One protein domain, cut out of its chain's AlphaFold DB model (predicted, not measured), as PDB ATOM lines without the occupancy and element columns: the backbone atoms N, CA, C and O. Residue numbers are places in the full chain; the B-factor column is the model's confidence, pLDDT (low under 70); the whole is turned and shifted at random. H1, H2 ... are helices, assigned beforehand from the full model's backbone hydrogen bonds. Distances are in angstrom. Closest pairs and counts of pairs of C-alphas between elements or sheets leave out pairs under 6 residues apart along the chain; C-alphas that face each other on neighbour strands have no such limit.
ATOM      1  N   ALA A  78       9.226 -45.369  47.805       63.56
ATOM      2  CA  ALA A  78       8.753 -45.166  46.435       63.56
ATOM      3  C   ALA A  78       8.134 -43.774  46.249       63.56
ATOM      4  O   ALA A  78       8.397 -43.100  45.254       63.56
ATOM      5  N   ALA A  79       7.373 -43.289  47.233       65.06
ATOM      6  CA  ALA A  79       6.902 -41.908  47.243       65.06
ATOM      7  C   ALA A  79       8.070 -40.915  47.289       65.06
ATOM      8  O   ALA A  79       8.004 -39.864  46.649       65.06
ATOM      9  N   LEU A  80       9.159 -41.253  47.992       65.75
ATOM     10  CA  LEU A  80      10.370 -40.439  47.959       65.75
ATOM     11  C   LEU A  80      11.011 -40.444  46.568       65.75
ATOM     12  O   LEU A  80      11.339 -39.371  46.076       65.75
ATOM     13  N   SER A  81      11.148 -41.600  45.905       63.34
ATOM     14  CA  SER A  81      11.737 -41.643  44.559       63.34
ATOM     15  C   SER A  81      10.942 -40.793  43.565       63.34
ATOM     16  O   SER A  81      11.529 -40.043  42.794       63.34
ATOM     17  N   ASN A  82       9.609 -40.841  43.635       64.38
ATOM     18  CA  ASN A  82       8.734 -40.046  42.768       64.38
ATOM     19  C   ASN A  82       8.828 -38.536  43.034       64.38
ATOM     20  O   ASN A  82       8.585 -37.746  42.129       64.38
ATOM     21  N   LYS A  83       9.181 -38.127  44.259       68.25
ATOM     22  CA  LYS A  83       9.434 -36.718  44.606       68.25
ATOM     23  C   LYS A  83      10.869 -36.274  44.322       68.25
ATOM     24  O   LYS A  83      11.114 -35.086  44.159       68.25
ATOM     25  N   MET A  84      11.814 -37.210  44.317       70.69
ATOM     26  CA  MET A  84      13.243 -36.937  44.164       70.69
ATOM     27  C   MET A  84      13.655 -36.768  42.698       70.69
ATOM     28  O   MET A  84      14.657 -36.108  42.427       70.69
ATOM     29  N   PHE A  85      12.897 -37.338  41.759       77.06
ATOM     30  CA  PHE A  85      13.201 -37.274  40.332       77.06
ATOM     31  C   PHE A  85      12.167 -36.456  39.547       77.06
ATOM     32  O   PHE A  85      10.990 -36.449  39.913       77.06
ATOM     33  N   PRO A  86      12.575 -35.794  38.445       82.62
ATOM     34  CA  PRO A  86      11.638 -35.151  37.531       82.62
ATOM     35  C   PRO A  86      10.555 -36.131  37.035       82.62
ATOM     36  O   PRO A  86      10.857 -37.318  36.859       82.62
ATOM     37  N   PRO A  87       9.322 -35.666  36.741       83.25
ATOM     38  CA  PRO A  87       8.218 -36.529  36.297       83.25
ATOM     39  C   PRO A  87       8.552 -37.408  35.086       83.25
ATOM     40  O   PRO A  87       8.090 -38.543  34.992       83.25
ATOM     41  N   GLU A  88       9.394 -36.907  34.181       85.88
ATOM     42  CA  GLU A  88       9.877 -37.641  33.010       85.88
ATOM     43  C   GLU A  88      10.678 -38.891  33.401       85.88
ATOM     44  O   GLU A  88      10.437 -39.974  32.872       85.88
ATOM     45  N   ILE A  89      11.550 -38.777  34.407       86.62
ATOM     46  CA  ILE A  89      12.342 -39.899  34.923       86.62
ATOM     47  C   ILE A  89      11.458 -40.878  35.693       86.62
ATOM     48  O   ILE A  89      11.629 -42.087  35.562       86.62
ATOM     49  N   ALA A  90      10.475 -40.388  36.453       82.12
ATOM     50  CA  ALA A  90       9.500 -41.256  37.114       82.12
ATOM     51  C   ALA A  90       8.673 -42.065  36.094       82.12
ATOM     52  O   ALA A  90       8.488 -43.271  36.263       82.12
ATOM     53  N   SER A  91       8.241 -41.433  34.996       84.88
ATOM     54  CA  SER A  91       7.567 -42.110  33.880       84.88
ATOM     55  C   SER A  91       8.491 -43.115  33.183       84.88
ATOM     56  O   SER A  91       8.072 -44.239  32.913       84.88
ATOM     57  N   ALA A  92       9.749 -42.749  32.923       87.31
ATOM     58  CA  ALA A  92      10.741 -43.645  32.326       87.31
ATOM     59  C   ALA A  92      11.023 -44.868  33.216       87.31
ATOM     60  O   ALA A  92      11.103 -45.990  32.722       87.31
ATOM     61  N   LEU A  93      11.084 -44.681  34.541       84.00
ATOM     62  CA  LEU A  93      11.215 -45.770  35.514       84.00
ATOM     63  C   LEU A  93      10.015 -46.724  35.492       84.00
ATOM     64  O   LEU A  93      10.216 -47.923  35.667       84.00
ATOM     65  N   ALA A  94       8.799 -46.206  35.296       82.06
ATOM     66  CA  ALA A  94       7.571 -47.002  35.244       82.06
ATOM     67  C   ALA A  94       7.397 -47.771  33.921       82.06
ATOM     68  O   ALA A  94       6.772 -48.827  33.910       82.06
ATOM     69  N   LYS A  95       7.927 -47.231  32.815       87.44
ATOM     70  CA  LYS A  95       7.836 -47.812  31.463       87.44
ATOM     71  C   LYS A  95       9.060 -48.628  31.054       87.44
ATOM     72  O   LYS A  95       9.081 -49.165  29.953       87.44
ATOM     73  N   ASP A  96      10.069 -48.699  31.914       86.81
ATOM     74  CA  ASP A  96      11.354 -49.343  31.637       86.81
ATOM     75  C   ASP A  96      12.060 -48.744  30.410       86.81
ATOM     76  O   ASP A  96      12.723 -49.449  29.655       86.81
ATOM     77  N   ASP A  97      11.949 -47.423  30.230       90.88
ATOM     78  CA  ASP A  97      12.588 -46.700  29.126       90.88
ATOM     79  C   ASP A  97      14.089 -46.531  29.393       90.88
ATOM     80  O   ASP A  97      14.554 -45.545  29.971       90.88
ATOM     81  N   VAL A  98      14.856 -47.553  29.013       90.94
ATOM     82  CA  VAL A  98      16.297 -47.632  29.276       90.94
ATOM     83  C   VAL A  98      17.058 -46.469  28.641       90.94
ATOM     84  O   VAL A  98      17.996 -45.981  29.260       90.94
ATOM     85  N   ALA A  99      16.643 -45.977  27.472       92.25
ATOM     86  CA  ALA A  99      17.357 -44.909  26.776       92.25
ATOM     87  C   ALA A  99      17.353 -43.607  27.593       92.25
ATOM     88  O   ALA A  99      18.405 -43.006  27.825       92.25
ATOM     89  N   ILE A 100      16.180 -43.206  28.096       90.44
ATOM     90  CA  ILE A 100      16.045 -42.019  28.954       90.44
ATOM     91  C   ILE A 100      16.771 -42.231  30.289       90.44
ATOM     92  O   ILE A 100      17.459 -41.334  30.782       90.44
ATOM     93  N   LEU A 101      16.644 -43.426  30.875       90.25
ATOM     94  CA  LEU A 101      17.272 -43.750  32.156       90.25
ATOM     95  C   LEU A 101      18.802 -43.727  32.063       90.25
ATOM     96  O   LEU A 101      19.447 -43.151  32.938       90.25
ATOM     97  N   GLU A 102      19.392 -44.298  31.018       92.06
ATOM     98  CA  GLU A 102      20.841 -44.288  30.806       92.06
ATOM     99  C   GLU A 102      21.379 -42.868  30.662       92.06
ATOM    100  O   GLU A 102      22.312 -42.499  31.374       92.06
ATOM    101  N   LEU A 103      20.757 -42.048  29.809       91.69
ATOM    102  CA  LEU A 103      21.139 -40.645  29.631       91.69
ATOM    103  C   LEU A 103      21.123 -39.886  30.963       91.69
ATOM    104  O   LEU A 103      22.102 -39.227  31.327       91.69
ATOM    105  N   PHE A 104      20.035 -40.022  31.720       90.94
ATOM    106  CA  PHE A 104      19.880 -39.352  33.003       90.94
ATOM    107  C   PHE A 104      20.907 -39.822  34.040       90.94
ATOM    108  O   PHE A 104      21.565 -38.997  34.676       90.94
ATOM    109  N   PHE A 105      21.069 -41.137  34.222       89.75
ATOM    110  CA  PHE A 105      21.963 -41.668  35.253       89.75
ATOM    111  C   PHE A 105      23.438 -41.479  34.917       89.75
ATOM    112  O   PHE A 105      24.211 -41.198  35.835       89.75
ATOM    113  N   ASN A 106      23.824 -41.529  33.640       91.19
ATOM    114  CA  ASN A 106      25.179 -41.182  33.215       91.19
ATOM    115  C   ASN A 106      25.495 -39.725  33.572       91.19
ATOM    116  O   ASN A 106      26.532 -39.448  34.176       91.19
ATOM    117  N   LYS A 107      24.560 -38.803  33.301       91.81
ATOM    118  CA  LYS A 107      24.714 -37.389  33.664       91.81
ATOM    119  C   LYS A 107      24.763 -37.184  35.179       91.81
ATOM    120  O   LYS A 107      25.619 -36.460  35.682       91.81
ATOM    121  N   LEU A 108      23.879 -37.846  35.927       88.38
ATOM    122  CA  LEU A 108      23.826 -37.755  37.388       88.38
ATOM    123  C   LEU A 108      25.132 -38.242  38.041       88.38
ATOM    124  O   LEU A 108      25.576 -37.677  39.040       88.38
ATOM    125  N   GLN A 109      25.769 -39.263  37.461       88.56
ATOM    126  CA  GLN A 109      27.034 -39.820  37.936       88.56
ATOM    127  C   GLN A 109      28.255 -38.928  37.667       88.56
ATOM    128  O   GLN A 109      29.308 -39.161  38.265       88.56
ATOM    129  N   GLU A 110      28.149 -37.871  36.858       91.31
ATOM    130  CA  GLU A 110      29.218 -36.870  36.758       91.31
ATOM    131  C   GLU A 110      29.466 -36.200  38.122       91.31
ATOM    132  O   GLU A 110      30.617 -35.983  38.508       91.31
ATOM    133  N   ASN A 111      28.410 -35.996  38.919       92.19
ATOM    134  CA  ASN A 111      28.526 -35.527  40.296       92.19
ATOM    135  C   ASN A 111      29.142 -36.618  41.196       92.19
ATOM    136  O   ASN A 111      28.581 -37.701  41.371       92.19
ATOM    137  N   SER A 112      30.287 -36.321  41.817       91.62
ATOM    138  CA  SER A 112      31.046 -37.270  42.647       91.62
ATOM    139  C   SER A 112      30.257 -37.813  43.844       91.62
ATOM    140  O   SER A 112      30.377 -38.994  44.171       91.62
ATOM    141  N   THR A 113      29.410 -36.986  44.462       87.62
ATOM    142  CA  THR A 113      28.564 -37.393  45.593       87.62
ATOM    143  C   THR A 113      27.501 -38.384  45.135       87.62
ATOM    144  O   THR A 113      27.345 -39.445  45.737       87.62
ATOM    145  N   GLN A 114      26.810 -38.086  44.032       86.38
ATOM    146  CA  GLN A 114      25.784 -38.978  43.488       86.38
ATOM    147  C   GLN A 114      26.380 -40.293  42.987       86.38
ATOM    148  O   GLN A 114      25.842 -41.364  43.267       86.38
ATOM    149  N   ARG A 115      27.542 -40.234  42.332       89.75
ATOM    150  CA  ARG A 115      28.299 -41.417  41.909       89.75
ATOM    151  C   ARG A 115      28.652 -42.316  43.084       89.75
ATOM    152  O   ARG A 115      28.441 -43.524  43.011       89.75
ATOM    153  N   PHE A 116      29.153 -41.733  44.174       88.81
ATOM    154  CA  PHE A 116      29.484 -42.484  45.381       88.81
ATOM    155  C   PHE A 116      28.238 -43.110  46.018       88.81
ATOM    156  O   PHE A 116      28.253 -44.298  46.336       88.81
ATOM    157  N   ILE A 117      27.152 -42.346  46.176       85.75
ATOM    158  CA  ILE A 117      25.900 -42.831  46.778       85.75
ATOM    159  C   ILE A 117      25.313 -43.985  45.961       85.75
ATOM    160  O   ILE A 117      25.011 -45.038  46.528       85.75
ATOM    161  N   LEU A 118      25.189 -43.811  44.642       86.75
ATOM    162  CA  LEU A 118      24.652 -44.831  43.741       86.75
ATOM    163  C   LEU A 118      25.562 -46.055  43.687       86.75
ATOM    164  O   LEU A 118      25.084 -47.163  43.901       86.75
ATOM    165  N   GLY A 119      26.869 -45.870  43.486       87.25
ATOM    166  CA  GLY A 119      27.826 -46.975  43.416       87.25
ATOM    167  C   GLY A 119      27.875 -47.784  44.712       87.25
ATOM    168  O   GLY A 119      27.809 -49.014  44.687       87.25
ATOM    169  N   ARG A 120      27.903 -47.105  45.866       85.00
ATOM    170  CA  ARG A 120      27.842 -47.762  47.177       85.00
ATOM    171  C   ARG A 120      26.521 -48.506  47.365       85.00
ATOM    172  O   ARG A 120      26.538 -49.638  47.839       85.00
ATOM    173  N   GLY A 121      25.394 -47.883  47.023       82.94
ATOM    174  CA  GLY A 121      24.072 -48.499  47.121       82.94
ATOM    175  C   GLY A 121      23.966 -49.760  46.265       82.94
ATOM    176  O   GLY A 121      23.658 -50.836  46.773       82.94
ATOM    177  N   MET A 122      24.331 -49.651  44.989       88.56
ATOM    178  CA  MET A 122      24.368 -50.765  44.046       88.56
ATOM    179  C   MET A 122      25.227 -51.921  44.559       88.56
ATOM    180  O   MET A 122      24.770 -53.061  44.566       88.56
ATOM    181  N   TRP A 123      26.425 -51.638  45.075       84.00
ATOM    182  CA  TRP A 123      27.317 -52.662  45.619       84.00
ATOM    183  C   TRP A 123      26.774 -53.346  46.883       84.00
ATOM    184  O   TRP A 123      26.893 -54.560  47.025       84.00
ATOM    185  N   VAL A 124      26.152 -52.596  47.801       78.00
ATOM    186  CA  VAL A 124      25.559 -53.166  49.027       78.00
ATOM    187  C   VAL A 124      24.363 -54.060  48.701       78.00
ATOM    188  O   VAL A 124      24.185 -55.106  49.330       78.00
ATOM    189  N   HIS A 125      23.543 -53.652  47.734       77.94
ATOM    190  CA  HIS A 125      22.270 -54.302  47.431       77.94
ATOM    191  C   HIS A 125      22.341 -55.282  46.246       77.94
ATOM    192  O   HIS A 125      21.387 -56.025  46.022       77.94
ATOM    193  N   GLY A 126      23.473 -55.345  45.538       82.62
ATOM    194  CA  GLY A 126      23.700 -56.250  44.408       82.62
ATOM    195  C   GLY A 126      23.016 -55.812  43.110       82.62
ATOM    196  O   GLY A 126      22.688 -56.657  42.282       82.62
ATOM    197  N   ALA A 127      22.759 -54.513  42.935       86.38
ATOM    198  CA  ALA A 127      22.173 -53.984  41.706       86.38
ATOM    199  C   ALA A 127      23.250 -53.746  40.639       86.38
ATOM    200  O   ALA A 127      24.325 -53.228  40.935       86.38
ATOM    201  N   THR A 128      22.941 -54.082  39.389       87.75
ATOM    202  CA  THR A 128      23.854 -53.911  38.247       87.75
ATOM    203  C   THR A 128      23.687 -52.567  37.543       87.75
ATOM    204  O   THR A 128      24.626 -52.103  36.907       87.75
ATOM    205  N   THR A 129      22.533 -51.909  37.697       89.94
ATOM    206  CA  THR A 129      22.252 -50.593  37.103       89.94
ATOM    207  C   THR A 129      21.663 -49.615  38.131       89.94
ATOM    208  O   THR A 129      20.986 -50.051  39.074       89.94
ATOM    209  N   PRO A 130      21.862 -48.290  37.968       88.38
ATOM    210  CA  PRO A 130      21.294 -47.284  38.869       88.38
ATOM    211  C   PRO A 130      19.760 -47.315  38.952       88.38
ATOM    212  O   PRO A 130      19.195 -47.252  40.042       88.38
ATOM    213  N   TRP A 131      19.063 -47.480  37.824       86.81
ATOM    214  CA  TRP A 131      17.600 -47.609  37.817       86.81
ATOM    215  C   TRP A 131      17.134 -48.950  38.394       86.81
ATOM    216  O   TRP A 131      16.100 -49.007  39.059       86.81
ATOM    217  N   GLY A 132      17.909 -50.022  38.199       85.94
ATOM    218  CA  GLY A 132      17.672 -51.311  38.843       85.94
ATOM    219  C   GLY A 132      17.703 -51.182  40.363       85.94
ATOM    220  O   GLY A 132      16.788 -51.659  41.031       85.94
ATOM    221  N   TYR A 133      18.687 -50.453  40.899       85.38
ATOM    222  CA  TYR A 133      18.773 -50.121  42.321       85.38
ATOM    223  C   TYR A 133      17.553 -49.329  42.812       85.38
ATOM    224  O   TYR A 133      16.968 -49.690  43.833       85.38
ATOM    225  N   LEU A 134      17.101 -48.311  42.071       81.56
ATOM    226  CA  LEU A 134      15.903 -47.547  42.443       81.56
ATOM    227  C   LEU A 134      14.632 -48.402  42.492       81.56
ATOM    228  O   LEU A 134      13.842 -48.295  43.431       81.56
ATOM    229  N   LYS A 135      14.453 -49.307  41.528       78.94
ATOM    230  CA  LYS A 135      13.304 -50.222  41.501       78.94
ATOM    231  C   LYS A 135      13.274 -51.183  42.689       78.94
ATOM    232  O   LYS A 135      12.193 -51.614  43.088       78.94
ATOM    233  N   MET A 136      14.418 -51.490  43.308       77.38
ATOM    234  CA  MET A 136      14.438 -52.300  44.534       77.38
ATOM    235  C   MET A 136      13.665 -51.624  45.673       77.38
ATOM    236  O   MET A 136      12.993 -52.304  46.443       77.38
ATOM    237  N   PHE A 137      13.689 -50.291  45.759       71.00
ATOM    238  CA  PHE A 137      12.918 -49.546  46.758       71.00
ATOM    239  C   PHE A 137      11.407 -49.599  46.506       71.00
ATOM    240  O   PHE A 137      10.629 -49.611  47.456       71.00
ATOM    241  N   GLN A 138      10.985 -49.695  45.242       67.88
ATOM    242  CA  GLN A 138       9.572 -49.827  44.873       67.88
ATOM    243  C   GLN A 138       9.013 -51.213  45.233       67.88
ATOM    244  O   GLN A 138       7.899 -51.340  45.747       67.88
ATOM    245  N   ARG A 139       9.806 -52.273  45.039       64.75
ATOM    246  CA  ARG A 139       9.395 -53.660  45.329       64.75
ATOM    247  C   ARG A 139       9.208 -53.949  46.817       64.75
ATOM    248  O   ARG A 139       8.361 -54.754  47.200       64.75
ATOM    249  N   VAL A 140       9.959 -53.245  47.658       60.78
ATOM    250  CA  VAL A 140       9.901 -53.329  49.120       60.78
ATOM    251  C   VAL A 140       8.511 -52.976  49.687       60.78
ATOM    252  O   VAL A 140       8.132 -53.509  50.734       60.78
ATOM    253  N   ILE A 141       7.733 -52.144  48.979       52.78
ATOM    254  CA  ILE A 141       6.354 -51.765  49.338       52.78
ATOM    255  C   ILE A 141       5.313 -52.653  48.643       52.78
ATOM    256  O   ILE A 141       4.316 -53.018  49.265       52.78
ATOM    257  N   ALA A 142       5.535 -53.044  47.382       43.88
ATOM    258  CA  ALA A 142       4.530 -53.723  46.552       43.88
ATOM    259  C   ALA A 142       3.989 -55.043  47.145       43.88
ATOM    260  O   ALA A 142       2.839 -55.405  46.898       43.88
ATOM    261  N   ARG A 143       4.755 -55.738  48.000       40.28
ATOM    262  CA  ARG A 143       4.272 -56.940  48.712       40.28
ATOM    263  C   ARG A 143       3.213 -56.669  49.789       40.28
ATOM    264  O   ARG A 143       2.635 -57.622  50.298       40.28
ATOM    265  N   ARG A 144       2.925 -55.408  50.136       37.31
ATOM    266  CA  ARG A 144       1.838 -55.064  51.070       37.31
ATOM    267  C   ARG A 144       0.458 -55.064  50.403       37.31
ATOM    268  O   ARG A 144      -0.525 -55.268  51.101       37.31
TER     269      ARG A 144
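AT A GLANCE: This is residues 78 to 144 of the 156 residues of a protein of Verrucomicrobia bacterium (UniProt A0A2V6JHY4). Five short helices make a compact knot: H1, H2, H3 and H4 follow one another in a winding arc, and H5 folds back from the end of H4 into it. The first residues of H5 pack on two of the other helices, 130 to 133 on H4 and, only just, 130 to 131 on residues 101 to 105 of H3, and H5 then runs on past H1, whose Ala 78 comes close to its Gln 138; the helices that touch stand at steep tilts, not side by side. The printed part has 67 residues with five named helices, H1 to H5 in that order, and no named strand; the class is all helix. The whole is compact, with a radius of gyration of the C-alphas of 11.6 A, and the C-alphas span 35 by 27 by 19 A.

HOW THE PARTS SIT: H4, residues 112 to 125, is the longest helix by residues. H5, residues 130 to 142, touches H4 with residues 130 to 133 alone, at a steep tilt of 54 degrees, the same way; the closest C-alphas are those of Met 122 and Tyr 133, 5.9 A apart. H3, residues 98 to 110, and H4 touch only at the corner by their link, and only just, with 3 pairs of C-alphas within 8 A; the closest are those of Gln 109 and Arg 115, 4.5 A apart. H3 and H5 also only just touch, with 3 pairs within 8 A, the C-alphas of Phe 105 and Pro 130 being closest at 6.7 A. H2, residues 87 to 95, touches H3 at a steep tilt of 50 degrees, opposite ways, closest at the C-alphas of Ala 92 and Ile 100, 6.5 A apart. H1, residues 78 to 84, touches H5 at a steep tilt of 41 degrees, opposite ways, closest at the C-alphas of Ala 78 and Gln 138, 5.0 A apart. H1 and H2 are close but not clearly touching, with the C-alphas of Asn 82 and Ala 90 closest at 5.8 A. H1 is apart from H3 and H4, and H2 from H4. Every O i to N i+4 pair is within hydrogen-bond range in H1, H2 and H4; in H3 it is 8 of 9 and in H5 6 of 9.

IN THESE COORDINATES: H4 measures 19.7 A from first to last C-alpha, H5 19.5 A and H3 18.4 A; H2 and H1 are shorter. H1 begins at C-alpha 78, (8.753, -45.166, 46.435). H4 begins at C-alpha 112, (31.046, -37.270, 42.647). H5 ends at C-alpha 142, (4.530, -53.723, 46.552).

THE WHOLE: The two C-alphas farthest apart are those of Glu 110 and Arg 144, 35.9 A. The printed part has no cut, and the four links between helices are tight. The mean pLDDT of the printed part is 80.7; residues 78 to 83 and 138 to 144 are under 70.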